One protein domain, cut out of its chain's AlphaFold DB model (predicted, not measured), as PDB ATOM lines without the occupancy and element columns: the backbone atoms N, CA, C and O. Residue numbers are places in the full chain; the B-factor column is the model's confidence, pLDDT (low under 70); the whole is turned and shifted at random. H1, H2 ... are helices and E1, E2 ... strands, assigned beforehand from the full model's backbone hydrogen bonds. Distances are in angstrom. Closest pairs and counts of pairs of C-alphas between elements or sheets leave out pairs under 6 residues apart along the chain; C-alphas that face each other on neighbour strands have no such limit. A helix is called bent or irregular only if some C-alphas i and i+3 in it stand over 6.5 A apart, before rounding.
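Overview. This is residues 20 to 120 of the 122 residues of an uncharacterized protein of Massilia sp. YMA4 (UniProt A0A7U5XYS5). Two separate two-stranded hairpins, E3-E4 and E1-E2, make a loosely joined body with helix H1, which packs on E3; H2 starts beside the E3-E4 hairpin, and a long arm, residues 92 to 120, sticks out from the body and ends in the lone helix H3. The printed part has 101 residues with three named helices and four named strands, in the order E1, E2, H1, E3, E4, H2, H3. Each sheet is an antiparallel pair, and the class is mixed, helices and strands. The whole is loose, with a radius of gyration of the C-alphas of 18.1 A, and spans 47 by 40 by 26 A.

Arrangement. Strands E3, residues 69 to 73, and E4, residues 76 to 79, form a hairpin with a tight link and are antiparallel, with 146 degrees between their directions. N 70 and O 78 are 2.8 A apart and N 78 and O 70 are 2.9 A apart, both within hydrogen-bond range. Helix H1, residues 46 to 58, has 4 pairs of C-alphas within 8 A of E3, the closest being those of Ile 53 and Tyr 71, 7.1 A apart. H1 and E4 are apart. Helix H2, residues 81 to 96, has its closest C-alphas to E3 at Ala 87 and Glu 69, 7.5 A apart. The closest C-alphas of H2 and E4 are those of Ala 87 and Ile 79, also 7.5 A apart. Strands E1, residues 29 to 35, and E2, residues 38 to 40, form the other hairpin, antiparallel at 150 degrees, with N 33 and O 40 2.8 A apart, within hydrogen-bond range. Residues 20 to 21 pair antiparallel with residues 29 to 30 of E1. E1 and H1 are only just apart, at 8.1 A between their closest C-alphas. H2 and helix H3, residues 108 to 120, are apart. Every O i to N i+4 pair is within hydrogen-bond range in H1, against 10 of 12 in H2 and 7 of 9 in H3.

Along the chain. E1 begins at C-alpha 29, at (118.068, 15.116, -0.064), and is 18.8 A long. E2 measures 6.5 A, E3 11.7 A and E4 10.7 A. H1 is 18.8 A long and begins at C-alpha 46, at (112.635, 21.836, 11.447). H2 is 23.7 A long and irregular: C-alphas 82 and 85 are 7.4 A apart, against about 5 A in a regular helix. H3 is 19.7 A long and ends at C-alpha 120, at (139.817, -7.882, 19.515).

Size, cuts and confidence. The two C-alphas farthest apart are those of Glu 58 and Arg 120, 53.7 A. Residues 92 to 120 stand free, of which 92 to 96 belong to H2 and 108 to 120 to H3; the body without them spans 42 by 23 by 22 A. The printed part has no cut. The link from H2 to H3, 11 residues, is long. The mean pLDDT of the printed part is 70.8, and it is under 70 in residues 20 to 31, 33 to 35, 37 and 93 to 120.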
ATOM      1  N   VAL A  20     112.445  13.161  -0.943       63.84
ATOM      2  CA  VAL A  20     112.022  14.562  -0.886       63.84
ATOM      3  C   VAL A  20     113.261  15.428  -1.039       63.84
ATOM      4  O   VAL A  20     114.251  15.280  -0.325       63.84
ATOM      5  N   TYR A  21     113.210  16.308  -2.029       63.22
ATOM      6  CA  TYR A  21     114.252  17.287  -2.277       63.22
ATOM      7  C   TYR A  21     113.848  18.609  -1.634       63.22
ATOM      8  O   TYR A  21     112.775  19.129  -1.941       63.22
ATOM      9  N   ASP A  22     114.702  19.148  -0.765       64.94
ATOM     10  CA  ASP A  22     114.560  20.516  -0.274       64.94
ATOM     11  C   ASP A  22     115.262  21.463  -1.267       64.94
ATOM     12  O   ASP A  22     116.497  21.515  -1.308       64.94
ATOM     13  N   PRO A  23     114.516  22.241  -2.078       57.97
ATOM     14  CA  PRO A  23     115.120  23.126  -3.066       57.97
ATOM     15  C   PRO A  23     115.916  24.276  -2.444       57.97
ATOM     16  O   PRO A  23     116.688  24.923  -3.149       57.97
ATOM     17  N   THR A  24     115.767  24.522  -1.140       59.75
ATOM     18  CA  THR A  24     116.461  25.599  -0.428       59.75
ATOM     19  C   THR A  24     117.846  25.191   0.077       59.75
ATOM     20  O   THR A  24     118.659  26.064   0.380       59.75
ATOM     21  N   ARG A  25     118.156  23.884   0.111       62.31
ATOM     22  CA  ARG A  25     119.435  23.336   0.600       62.31
ATOM     23  C   ARG A  25     120.435  22.937  -0.488       62.31
ATOM     24  O   ARG A  25     121.429  22.283  -0.200       62.31
ATOM     25  N   GLY A  26     120.222  23.360  -1.734       58.25
ATOM     26  CA  GLY A  26     121.260  23.295  -2.770       58.25
ATOM     27  C   GLY A  26     121.805  21.894  -3.078       58.25
ATOM     28  O   GLY A  26     122.958  21.785  -3.486       58.25
ATOM     29  N   GLY A  27     121.012  20.834  -2.892       58.94
ATOM     30  CA  GLY A  27     121.430  19.467  -3.223       58.94
ATOM     31  C   GLY A  27     121.136  18.422  -2.151       58.94
ATOM     32  O   GLY A  27     121.060  17.241  -2.488       58.94
ATOM     33  N   ASP A  28     120.948  18.829  -0.894       61.69
ATOM     34  CA  ASP A  28     120.711  17.877   0.191       61.69
ATOM     35  C   ASP A  28     119.316  17.248   0.075       61.69
ATOM     36  O   ASP A  28     118.284  17.923   0.081       61.69
ATOM     37  N   THR A  29     119.293  15.921  -0.057       64.94
ATOM     38  CA  THR A  29     118.068  15.116  -0.064       64.94
ATOM     39  C   THR A  29     117.891  14.428   1.273       64.94
ATOM     40  O   THR A  29     118.708  13.575   1.634       64.94
ATOM     41  N   ASP A  30     116.783  14.717   1.944       68.12
ATOM     42  CA  ASP A  30     116.315  13.898   3.051       68.12
ATOM     43  C   ASP A  30     115.561  12.681   2.490       68.12
ATOM     44  O   ASP A  30     114.734  12.776   1.575       68.12
ATOM     45  N   VAL A  31     115.887  11.494   3.005       66.56
ATOM     46  CA  VAL A  31     115.268  10.237   2.565       66.56
ATOM     47  C   VAL A  31     114.064   9.946   3.446       66.56
ATOM     48  O   VAL A  31     114.207   9.806   4.662       66.56
ATOM     49  N   LEU A  32     112.889   9.829   2.826       70.88
ATOM     50  CA  LEU A  32     111.685   9.358   3.492       70.88
ATOM     51  C   LEU A  32     111.470   7.887   3.146       70.88
ATOM     52  O   LEU A  32     111.658   7.442   2.012       70.88
ATOM     53  N   PHE A  33     111.056   7.126   4.143       67.88
ATOM     54  CA  PHE A  33     110.820   5.699   4.035       67.88
ATOM     55  C   PHE A  33     109.318   5.441   4.045       67.88
ATOM     56  O   PHE A  33     108.616   5.907   4.939       67.88
ATOM     57  N   LEU A  34     108.827   4.687   3.063       68.94
ATOM     58  CA  LEU A  34     107.448   4.208   3.034       68.94
ATOM     59  C   LEU A  34     107.412   2.774   3.564       68.94
ATOM     60  O   LEU A  34     107.988   1.872   2.953       68.94
ATOM     61  N   GLN A  35     106.734   2.555   4.688       62.41
ATOM     62  CA  GLN A  35     106.629   1.244   5.321       62.41
ATOM     63  C   GLN A  35     105.238   1.045   5.924       62.41
ATOM     64  O   GLN A  35     104.758   1.885   6.670       62.41
ATOM     65  N   VAL A  36     104.580  -0.074   5.601       71.38
ATOM     66  CA  VAL A  36     103.221  -0.406   6.090       71.38
ATOM     67  C   VAL A  36     102.200   0.728   5.858       71.38
ATOM     68  O   VAL A  36     101.324   0.979   6.675       71.38
ATOM     69  N   GLY A  37     102.319   1.444   4.734       69.06
ATOM     70  CA  GLY A  37     101.446   2.582   4.420       69.06
ATOM     71  C   GLY A  37     101.746   3.864   5.208       69.06
ATOM     72  O   GLY A  37     101.046   4.854   5.021       69.06
ATOM     73  N   GLU A  38     102.790   3.877   6.038       73.19
ATOM     74  CA  GLU A  38     103.253   5.050   6.779       73.19
ATOM     75  C   GLU A  38     104.543   5.608   6.161       73.19
ATOM     76  O   GLU A  38     105.433   4.861   5.746       73.19
ATOM     77  N   LEU A  39     104.642   6.937   6.099       80.00
ATOM     78  CA  LEU A  39     105.837   7.648   5.651       80.00
ATOM     79  C   LEU A  39     106.611   8.155   6.871       80.00
ATOM     80  O   LEU A  39     106.041   8.857   7.705       80.00
ATOM     81  N   TRP A  40     107.900   7.837   6.967       77.38
ATOM     82  CA  TRP A  40     108.725   8.210   8.118       77.38
ATOM     83  C   TRP A  40     110.113   8.720   7.721       77.38
ATOM     84  O   TRP A  40     110.628   8.427   6.642       77.38
ATOM     85  N   VAL A  41     110.721   9.504   8.612       79.44
ATOM     86  CA  VAL A  41     112.073  10.060   8.478       79.44
ATOM     87  C   VAL A  41     112.718  10.130   9.856       79.44
ATOM     88  O   VAL A  41     112.046  10.394  10.852       79.44
ATOM     89  N   SER A  42     114.025   9.886   9.927       77.75
ATOM     90  CA  SER A  42     114.770   9.985  11.180       77.75
ATOM     91  C   SER A  42     115.326  11.394  11.359       77.75
ATOM     92  O   SER A  42     115.983  11.904  10.457       77.75
ATOM     93  N   ASN A  43     115.087  11.996  12.529       76.50
ATOM     94  CA  ASN A  43     115.611  13.310  12.926       76.50
ATOM     95  C   ASN A  43     115.468  14.392  11.836       76.50
ATOM     96  O   ASN A  43     116.474  14.975  11.422       76.50
ATOM     97  N   PRO A  44     114.240  14.667  11.353       81.69
ATOM     98  CA  PRO A  44     114.039  15.672  10.322       81.69
ATOM     99  C   PRO A  44     114.496  17.052  10.800       81.69
ATOM    100  O   PRO A  44     114.324  17.421  11.966       81.69
ATOM    101  N   SER A  45     115.019  17.855   9.872       82.94
ATOM    102  CA  SER A  45     115.206  19.284  10.127       82.94
ATOM    103  C   SER A  45     113.860  19.959  10.433       82.94
ATOM    104  O   SER A  45     112.812  19.506   9.971       82.94
ATOM    105  N   LEU A  46     113.868  21.080  11.167       86.50
ATOM    106  CA  LEU A  46     112.635  21.836  11.447       86.50
ATOM    107  C   LEU A  46     111.918  22.264  10.158       86.50
ATOM    108  O   LEU A  46     110.690  22.273  10.112       86.50
ATOM    109  N   GLN A  47     112.682  22.587   9.108       83.88
ATOM    110  CA  GLN A  47     112.136  22.939   7.797       83.88
ATOM    111  C   GLN A  47     111.403  21.751   7.163       83.88
ATOM    112  O   GLN A  47     110.247  21.890   6.768       83.88
ATOM    113  N   LEU A  48     112.044  20.576   7.120       83.00
ATOM    114  CA  LEU A  48     111.425  19.364   6.582       83.00
ATOM    115  C   LEU A  48     110.191  18.959   7.390       83.00
ATOM    116  O   LEU A  48     109.153  18.666   6.804       83.00
ATOM    117  N   LEU A  49     110.277  18.986   8.720       88.50
ATOM    118  CA  LEU A  49     109.145  18.676   9.589       88.50
ATOM    119  C   LEU A  49     107.958  19.609   9.307       88.50
ATOM    120  O   LEU A  49     106.829  19.141   9.193       88.50
ATOM    121  N   GLY A  50     108.213  20.907   9.125       88.69
ATOM    122  CA  GLY A  50     107.190  21.871   8.719       88.69
ATOM    123  C   GLY A  50     106.536  21.511   7.382       88.69
ATOM    124  O   GLY A  50     105.311  21.480   7.291       88.69
ATOM    125  N   MET A  51     107.333  21.158   6.368       87.12
ATOM    126  CA  MET A  51     106.808  20.717   5.067       87.12
ATOM    127  C   MET A  51     105.962  19.445   5.179       87.12
ATOM    128  O   MET A  51     104.908  19.353   4.556       87.12
ATOM    129  N   MET A  52     106.394  18.474   5.988       86.50
ATOM    130  CA  MET A  52     105.635  17.244   6.221       86.50
ATOM    131  C   MET A  52     104.281  17.527   6.880       86.50
ATOM    132  O   MET A  52     103.291  16.909   6.500       86.50
ATOM    133  N   ILE A  53     104.226  18.455   7.841       90.25
ATOM    134  CA  ILE A  53     102.980  18.850   8.515       90.25
ATOM    135  C   ILE A  53     102.008  19.492   7.518       90.25
ATOM    136  O   ILE A  53     100.840  19.109   7.472       90.25
ATOM    137  N   GLU A  54     102.486  20.428   6.695       90.69
ATOM    138  CA  GLU A  54     101.662  21.076   5.667       90.69
ATOM    139  C   GLU A  54     101.152  20.064   4.634       90.69
ATOM    140  O   GLU A  54      99.955  20.014   4.357       90.69
ATOM    141  N   LEU A  55     102.029  19.191   4.128       86.12
ATOM    142  CA  LEU A  55     101.645  18.140   3.187       86.12
ATOM    143  C   LEU A  55     100.610  17.186   3.791       86.12
ATOM    144  O   LEU A  55      99.633  16.832   3.134       86.12
ATOM    145  N   ALA A  56     100.802  16.779   5.045       88.44
ATOM    146  CA  ALA A  56      99.858  15.914   5.734       88.44
ATOM    147  C   ALA A  56      98.473  16.568   5.838       88.44
ATOM    148  O   ALA A  56      97.476  15.890   5.604       88.44
ATOM    149  N   ARG A  57      98.398  17.881   6.099       87.94
ATOM    150  CA  ARG A  57      97.125  18.615   6.141       87.94
ATOM    151  C   ARG A  57      96.385  18.557   4.803       87.94
ATOM    152  O   ARG A  57      95.195  18.255   4.796       87.94
ATOM    153  N   GLU A  58      97.081  18.802   3.694       89.44
ATOM    154  CA  GLU A  58      96.485  18.754   2.348       89.44
ATOM    155  C   GLU A  58      96.008  17.343   1.965       89.44
ATOM    156  O   GLU A  58      95.036  17.180   1.232       89.44
ATOM    157  N   LEU A  59      96.665  16.310   2.498       85.81
ATOM    158  CA  LEU A  59      96.321  14.908   2.256       85.81
ATOM    159  C   LEU A  59      95.315  14.332   3.267       85.81
ATOM    160  O   LEU A  59      94.966  13.157   3.166       85.81
ATOM    161  N   GLY A  60      94.867  15.114   4.258       86.62
ATOM    162  CA  GLY A  60      94.041  14.609   5.362       86.62
ATOM    163  C   GLY A  60      94.748  13.553   6.228       86.62
ATOM    164  O   GLY A  60      94.095  12.727   6.862       86.62
ATOM    165  N   ALA A  61      96.080  13.558   6.229       88.81
ATOM    166  CA  ALA A  61      96.948  12.674   6.994       88.81
ATOM    167  C   ALA A  61      97.497  13.378   8.250       88.81
ATOM    168  O   ALA A  61      97.173  14.531   8.542       88.81
ATOM    169  N   ARG A  62      98.357  12.688   9.012       90.94
ATOM    170  CA  ARG A  62      99.011  13.242  10.207       90.94
ATOM    171  C   ARG A  62     100.472  12.817  10.323       90.94
ATOM    172  O   ARG A  62     100.819  11.700   9.954       90.94
ATOM    173  N   VAL A  63     101.309  13.698  10.870       90.38
ATOM    174  CA  VAL A  63     102.718  13.409  11.180       90.38
ATOM    175  C   VAL A  63     102.823  13.005  12.647       90.38
ATOM    176  O   VAL A  63     102.431  13.780  13.520       90.38
ATOM    177  N   ARG A  64     103.349  11.807  12.921       89.38
ATOM    178  CA  ARG A  64     103.446  11.215  14.264       89.38
ATOM    179  C   ARG A  64     104.908  10.953  14.643       89.38
ATOM    180  O   ARG A  64     105.699  10.612  13.770       89.38
ATOM    181  N   ASN A  65     105.259  11.109  15.919       85.69
ATOM    182  CA  ASN A  65     106.564  10.716  16.462       85.69
ATOM    183  C   ASN A  65     106.544   9.284  17.040       85.69
ATOM    184  O   ASN A  65     105.491   8.652  17.149       85.69
ATOM    185  N   ASP A  66     107.708   8.792  17.465       83.38
ATOM    186  CA  ASP A  66     107.868   7.443  18.039       83.38
ATOM    187  C   ASP A  66     107.106   7.243  19.365       83.38
ATOM    188  O   ASP A  66     106.863   6.115  19.794       83.38
ATOM    189  N   ASP A  67     106.693   8.339  20.005       82.50
ATOM    190  CA  ASP A  67     105.914   8.360  21.245       82.50
ATOM    191  C   ASP A  67     104.391   8.362  21.001       82.50
ATOM    192  O   ASP A  67     103.601   8.511  21.941       82.50
ATOM    193  N   PHE A  68     103.976   8.136  19.752       86.50
ATOM    194  CA  PHE A  68     102.587   8.164  19.290       86.50
ATOM    195  C   PHE A  68     101.907   9.534  19.441       86.50
ATOM    196  O   PHE A  68     100.681   9.633  19.528       86.50
ATOM    197  N   GLU A  69     102.691  10.608  19.459       87.12
ATOM    198  CA  GLU A  69     102.187  11.977  19.486       87.12
ATOM    199  C   GLU A  69     102.160  12.552  18.073       87.12
ATOM    200  O   GLU A  69     103.076  12.358  17.279       87.12
ATOM    201  N   THR A  70     101.089  13.268  17.757       90.12
ATOM    202  CA  THR A  70     100.880  13.923  16.469       90.12
ATOM    203  C   THR A  70     101.331  15.375  16.542       90.12
ATOM    204  O   THR A  70     100.957  16.095  17.468       90.12
ATOM    205  N   TYR A  71     102.094  15.829  15.552       90.81
ATOM    206  CA  TYR A  71     102.503  17.228  15.451       90.81
ATOM    207  C   TYR A  71     101.328  18.119  15.028       90.81
ATOM    208  O   TYR A  71     100.666  17.859  14.024       90.81
ATOM    209  N   ARG A  72     101.089  19.193  15.790       90.62
ATOM    210  CA  ARG A  72     100.240  20.328  15.384       90.62
ATOM    211  C   ARG A  72     101.081  21.414  14.721       90.62
ATOM    212  O   ARG A  72     100.677  21.985  13.716       90.62
ATOM    213  N   THR A  73     102.243  21.692  15.301       92.19
ATOM    214  CA  THR A  73     103.277  22.573  14.753       92.19
ATOM    215  C   THR A  73     104.633  21.901  14.951       92.19
ATOM    216  O   THR A  73     104.726  20.874  15.619       92.19
ATOM    217  N   VAL A  74     105.713  22.490  14.435       92.00
ATOM    218  CA  VAL A  74     107.071  21.963  14.671       92.00
ATOM    219  C   VAL A  74     107.497  21.998  16.151       92.00
ATOM    220  O   VAL A  74     108.486  21.365  16.507       92.00
ATOM    221  N   PHE A  75     106.759  22.710  17.013       92.81
ATOM    222  CA  PHE A  75     107.045  22.853  18.448       92.81
ATOM    223  C   PHE A  75     105.933  22.314  19.357       92.81
ATOM    224  O   PHE A  75     106.085  22.323  20.576       92.81
ATOM    225  N   GLU A  76     104.815  21.868  18.788       92.88
ATOM    226  CA  GLU A  76     103.639  21.448  19.545       92.88
ATOM    227  C   GLU A  76     103.150  20.089  19.058       92.88
ATOM    228  O   GLU A  76     102.873  19.903  17.868       92.88
ATOM    229  N   THR A  77     102.980  19.163  19.999       93.44
ATOM    230  CA  THR A  77     102.395  17.844  19.768       93.44
ATOM    231  C   THR A  77     101.141  17.642  20.616       93.44
ATOM    232  O   THR A  77     100.942  18.280  21.650       93.44
ATOM    233  N   TYR A  78     100.268  16.742  20.172       90.94
ATOM    234  CA  TYR A  78      99.110  16.277  20.929       90.94
ATOM    235  C   TYR A  78      98.899  14.777  20.712       90.94
ATOM    236  O   TYR A  78      99.370  14.199  19.736       90.94
ATOM    237  N   ILE A  79      98.168  14.127  21.615       91.62
ATOM    238  CA  ILE A  79      97.802  12.714  21.456       91.62
ATOM    239  C   ILE A  79      96.503  12.643  20.657       91.62
ATOM    240  O   ILE A  79      95.474  13.156  21.103       91.62
ATOM    241  N   HIS A  80      96.535  11.998  19.494       88.06
ATOM    242  CA  HIS A  80      95.327  11.742  18.719       88.06
ATOM    243  C   HIS A  80      94.480  10.643  19.398       88.06
ATOM    244  O   HIS A  80      95.060   9.688  19.921       88.06
ATOM    245  N   PRO A  81      93.134  10.723  19.394       90.00
ATOM    246  CA  PRO A  81      92.270   9.709  20.009       90.00
ATOM    247  C   PRO A  81      92.593   8.263  19.601       90.00
ATOM    248  O   PRO A  81      92.693   7.399  20.469       90.00
ATOM    249  N   ASP A  82      92.842   8.017  18.312       87.31
ATOM    250  CA  ASP A  82      93.229   6.696  17.783       87.31
ATOM    251  C   ASP A  82      94.509   6.128  18.418       87.31
ATOM    252  O   ASP A  82      94.680   4.916  18.518       87.31
ATOM    253  N   ASP A  83      95.414   7.006  18.849       86.25
ATOM    254  CA  ASP A  83      96.733   6.651  19.365       86.25
ATOM    255  C   ASP A  83      96.759   6.593  20.905       86.25
ATOM    256  O   ASP A  83      97.734   6.128  21.496       86.25
ATOM    257  N   ALA A  84      95.687   7.017  21.586       85.50
ATOM    258  CA  ALA A  84      95.658   7.173  23.042       85.50
ATOM    259  C   ALA A  84      95.999   5.878  23.802       85.50
ATOM    260  O   ALA A  84      96.731   5.911  24.795       85.50
ATOM    261  N   ALA A  85      95.517   4.731  23.318       84.06
ATOM    262  CA  ALA A  85      95.800   3.430  23.920       84.06
ATOM    263  C   ALA A  85      97.278   3.028  23.775       84.06
ATOM    264  O   ALA A  85      97.888   2.566  24.742       84.06
ATOM    265  N   LEU A  86      97.867   3.234  22.593       79.81
ATOM    266  CA  LEU A  86      99.276   2.937  22.315       79.81
ATOM    267  C   LEU A  86     100.192   3.874  23.108       79.81
ATOM    268  O   LEU A  86     101.129   3.429  23.774       79.81
ATOM    269  N   ALA A  87      99.845   5.159  23.150       77.94
ATOM    270  CA  ALA A  87     100.566   6.170  23.906       77.94
ATOM    271  C   ALA A  87     100.504   5.906  25.427       77.94
ATOM    272  O   ALA A  87     101.469   6.158  26.154       77.94
ATOM    273  N   ALA A  88      99.390   5.375  25.944       81.44
ATOM    274  CA  ALA A  88      99.276   4.957  27.342       81.44
ATOM    275  C   ALA A  88     100.150   3.729  27.649       81.44
ATOM    276  O   ALA A  88     100.839   3.706  28.672       81.44
ATOM    277  N   GLN A  89     100.176   2.736  26.755       80.50
ATOM    278  CA  GLN A  89     101.022   1.546  26.896       80.50
ATOM    279  C   GLN A  89     102.514   1.901  26.883       80.50
ATOM    280  O   GLN A  89     103.251   1.461  27.768       80.50
ATOM    281  N   ALA A  90     102.950   2.760  25.957       75.75
ATOM    282  CA  ALA A  90     104.333   3.231  25.875       75.75
ATOM    283  C   ALA A  90     104.786   3.945  27.166       75.75
ATOM    284  O   ALA A  90     105.894   3.722  27.667       75.75
ATOM    285  N   ARG A  91     103.911   4.767  27.764       76.75
ATOM    286  CA  ARG A  91     104.186   5.451  29.040       76.75
ATOM    287  C   ARG A  91     104.173   4.497  30.236       76.75
ATOM    288  O   ARG A  91     105.033   4.605  31.111       76.75
ATOM    289  N   ALA A  92     103.242   3.545  30.281       74.12
ATOM    290  CA  ALA A  92     103.173   2.542  31.345       74.12
ATOM    291  C   ALA A  92     104.389   1.600  31.332       74.12
ATOM    292  O   ALA A  92     104.919   1.269  32.394       74.12
ATOM    293  N   GLY A  93     104.869   1.228  30.140       61.66
ATOM    294  CA  GLY A  93     106.126   0.506  29.949       61.66
ATOM    295  C   GLY A  93     107.306   1.280  30.532       61.66
ATOM    296  O   GLY A  93     107.982   0.760  31.414       61.66
ATOM    297  N   ARG A  94     107.481   2.556  30.151       58.12
ATOM    298  CA  ARG A  94     108.524   3.441  30.714       58.12
ATOM    299  C   ARG A  94     108.473   3.532  32.244       58.12
ATOM    300  O   ARG A  94     109.511   3.478  32.897       58.12
ATOM    301  N   ARG A  95     107.276   3.622  32.835       51.50
ATOM    302  CA  ARG A  95     107.092   3.758  34.293       51.50
ATOM    303  C   ARG A  95     107.470   2.492  35.074       51.50
ATOM    304  O   ARG A  95     107.929   2.603  36.206       51.50
ATOM    305  N   ARG A  96     107.332   1.305  34.470       43.31
ATOM    306  CA  ARG A  96     107.748   0.025  35.078       43.31
ATOM    307  C   ARG A  96     109.269  -0.123  35.195       43.31
ATOM    308  O   ARG A  96     109.721  -0.825  36.089       43.31
ATOM    309  N   TYR A  97     110.047   0.580  34.373       41.12
ATOM    310  CA  TYR A  97     111.514   0.599  34.470       41.12
ATOM    311  C   TYR A  97     112.057   1.581  35.522       41.12
ATOM    312  O   TYR A  97     113.249   1.563  35.813       41.12
ATOM    313  N   ALA A  98     111.214   2.442  36.101       43.41
ATOM    314  CA  ALA A  98     111.664   3.513  36.995       43.41
ATOM    315  C   ALA A  98     111.773   3.103  38.477       43.41
ATOM    316  O   ALA A  98     112.328   3.859  39.272       43.41
ATOM    317  N   VAL A  99     111.266   1.931  38.875       37.47
ATOM    318  CA  VAL A  99     111.272   1.497  40.282       37.47
ATOM    319  C   VAL A  99     112.142   0.252  40.432       37.47
ATOM    320  O   VAL A  99     111.671  -0.871  40.323       37.47
ATOM    321  N   GLY A 100     113.431   0.491  40.686       37.22
ATOM    322  CA  GLY A 100     114.349  -0.486  41.270       37.22
ATOM    323  C   GLY A 100     114.885  -1.567  40.332       37.22
ATOM    324  O   GLY A 100     114.531  -2.724  40.490       37.22
ATOM    325  N   ALA A 101     115.804  -1.222  39.430       31.61
ATOM    326  CA  ALA A 101     116.870  -2.127  38.986       31.61
ATOM    327  C   ALA A 101     117.856  -1.370  38.090       31.61
ATOM    328  O   ALA A 101     117.508  -0.914  37.004       31.61
ATOM    329  N   ALA A 102     119.108  -1.275  38.526       41.94
ATOM    330  CA  ALA A 102     120.222  -0.986  37.639       41.94
ATOM    331  C   ALA A 102     120.429  -2.188  36.699       41.94
ATOM    332  O   ALA A 102     121.095  -3.140  37.084       41.94
ATOM    333  N   VAL A 103     119.838  -2.170  35.497       35.66
ATOM    334  CA  VAL A 103     120.083  -3.139  34.405       35.66
ATOM    335  C   VAL A 103     119.897  -2.409  33.056       35.66
ATOM    336  O   VAL A 103     119.006  -1.569  32.945       35.66
ATOM    337  N   PRO A 104     120.779  -2.635  32.061       38.66
ATOM    338  CA  PRO A 104     121.178  -1.631  31.082       38.66
ATOM    339  C   PRO A 104     120.267  -1.565  29.851       38.66
ATOM    340  O   PRO A 104     119.409  -2.415  29.639       38.66
ATOM    341  N   ILE A 105     120.501  -0.542  29.022       41.44
ATOM    342  CA  ILE A 105     119.815  -0.208  27.762       41.44
ATOM    343  C   ILE A 105     119.933  -1.378  26.761       41.44
ATOM    344  O   ILE A 105     120.790  -1.423  25.874       41.44
ATOM    345  N   GLY A 106     119.073  -2.375  26.941       37.75
ATOM    346  CA  GLY A 106     119.070  -3.645  26.229       37.75
ATOM    347  C   GLY A 106     118.355  -3.578  24.887       37.75
ATOM    348  O   GLY A 106     117.384  -4.291  24.710       37.75
ATOM    349  N   VAL A 107     118.844  -2.750  23.959       40.97
ATOM    350  CA  VAL A 107     118.782  -3.024  22.504       40.97
ATOM    351  C   VAL A 107     120.025  -2.425  21.826       40.97
ATOM    352  O   VAL A 107     120.690  -3.097  21.042       40.97
ATOM    353  N   GLY A 108     120.430  -1.209  22.214       35.56
ATOM    354  CA  GLY A 108     121.654  -0.568  21.710       35.56
ATOM    355  C   GLY A 108     122.956  -1.120  22.310       35.56
ATOM    356  O   GLY A 108     123.975  -1.195  21.624       35.56
ATOM    357  N   MET A 109     122.938  -1.565  23.572       39.91
ATOM    358  CA  MET A 109     124.161  -2.002  24.259       39.91
ATOM    359  C   MET A 109     124.617  -3.415  23.848       39.91
ATOM    360  O   MET A 109     125.816  -3.693  23.836       39.91
ATOM    361  N   LEU A 110     123.687  -4.281  23.422       40.12
ATOM    362  CA  LEU A 110     123.995  -5.627  22.910       40.12
ATOM    363  C   LEU A 110     124.674  -5.583  21.531       40.12
ATOM    364  O   LEU A 110     125.622  -6.330  21.291       40.12
ATOM    365  N   LEU A 111     124.265  -4.655  20.658       45.66
ATOM    366  CA  LEU A 111     124.932  -4.417  19.373       45.66
ATOM    367  C   LEU A 111     126.304  -3.749  19.556       45.66
ATOM    368  O   LEU A 111     127.261  -4.113  18.874       45.66
ATOM    369  N   GLY A 112     126.431  -2.829  20.520       40.84
ATOM    370  CA  GLY A 112     127.700  -2.171  20.840       40.84
ATOM    371  C   GLY A 112     128.779  -3.120  21.379       40.84
ATOM    372  O   GLY A 112     129.927  -3.058  20.938       40.84
ATOM    373  N   MET A 113     128.432  -4.043  22.287       49.81
ATOM    374  CA  MET A 113     129.402  -5.005  22.841       49.81
ATOM    375  C   MET A 113     129.875  -6.047  21.817       49.81
ATOM    376  O   MET A 113     131.042  -6.442  21.849       49.81
ATOM    377  N   LEU A 114     129.015  -6.460  20.881       43.38
ATOM    378  CA  LEU A 114     129.364  -7.443  19.851       43.38
ATOM    379  C   LEU A 114     130.414  -6.900  18.861       43.38
ATOM    380  O   LEU A 114     131.328  -7.621  18.462       43.38
ATOM    381  N   VAL A 115     130.346  -5.605  18.529       55.00
ATOM    382  CA  VAL A 115     131.308  -4.929  17.634       55.00
ATOM    383  C   VAL A 115     132.701  -4.815  18.265       55.00
ATOM    384  O   VAL A 115     133.711  -4.976  17.577       55.00
ATOM    385  N   VAL A 116     132.782  -4.578  19.576       60.44
ATOM    386  CA  VAL A 116     134.068  -4.483  20.289       60.44
ATOM    387  C   VAL A 116     134.723  -5.860  20.443       60.44
ATOM    388  O   VAL A 116     135.943  -5.974  20.331       60.44
ATOM    389  N   PHE A 117     133.932  -6.919  20.635       55.84
ATOM    390  CA  PHE A 117     134.454  -8.280  20.775       55.84
ATOM    391  C   PHE A 117     135.028  -8.833  19.457       55.84
ATOM    392  O   PHE A 117     136.082  -9.465  19.463       55.84
ATOM    393  N   LEU A 118     134.401  -8.515  18.319       59.69
ATOM    394  CA  LEU A 118     134.865  -8.929  16.987       59.69
ATOM    395  C   LEU A 118     136.140  -8.204  16.523       59.69
ATOM    396  O   LEU A 118     136.891  -8.751  15.724       59.69
ATOM    397  N   ARG A 119     136.425  -7.000  17.041       54.53
ATOM    398  CA  ARG A 119     137.671  -6.269  16.736       54.53
ATOM    399  C   ARG A 119     138.892  -6.731  17.530       54.53
ATOM    400  O   ARG A 119     140.000  -6.370  17.159       54.53
ATOM    401  N   ARG A 120     138.713  -7.478  18.624       55.38
ATOM    402  CA  ARG A 120     139.817  -7.882  19.515       55.38
ATOM    403  C   ARG A 120     140.434  -9.239  19.154       55.38
ATOM    404  O   ARG A 120     141.501  -9.556  19.665       55.38
TER     405      ARG A 120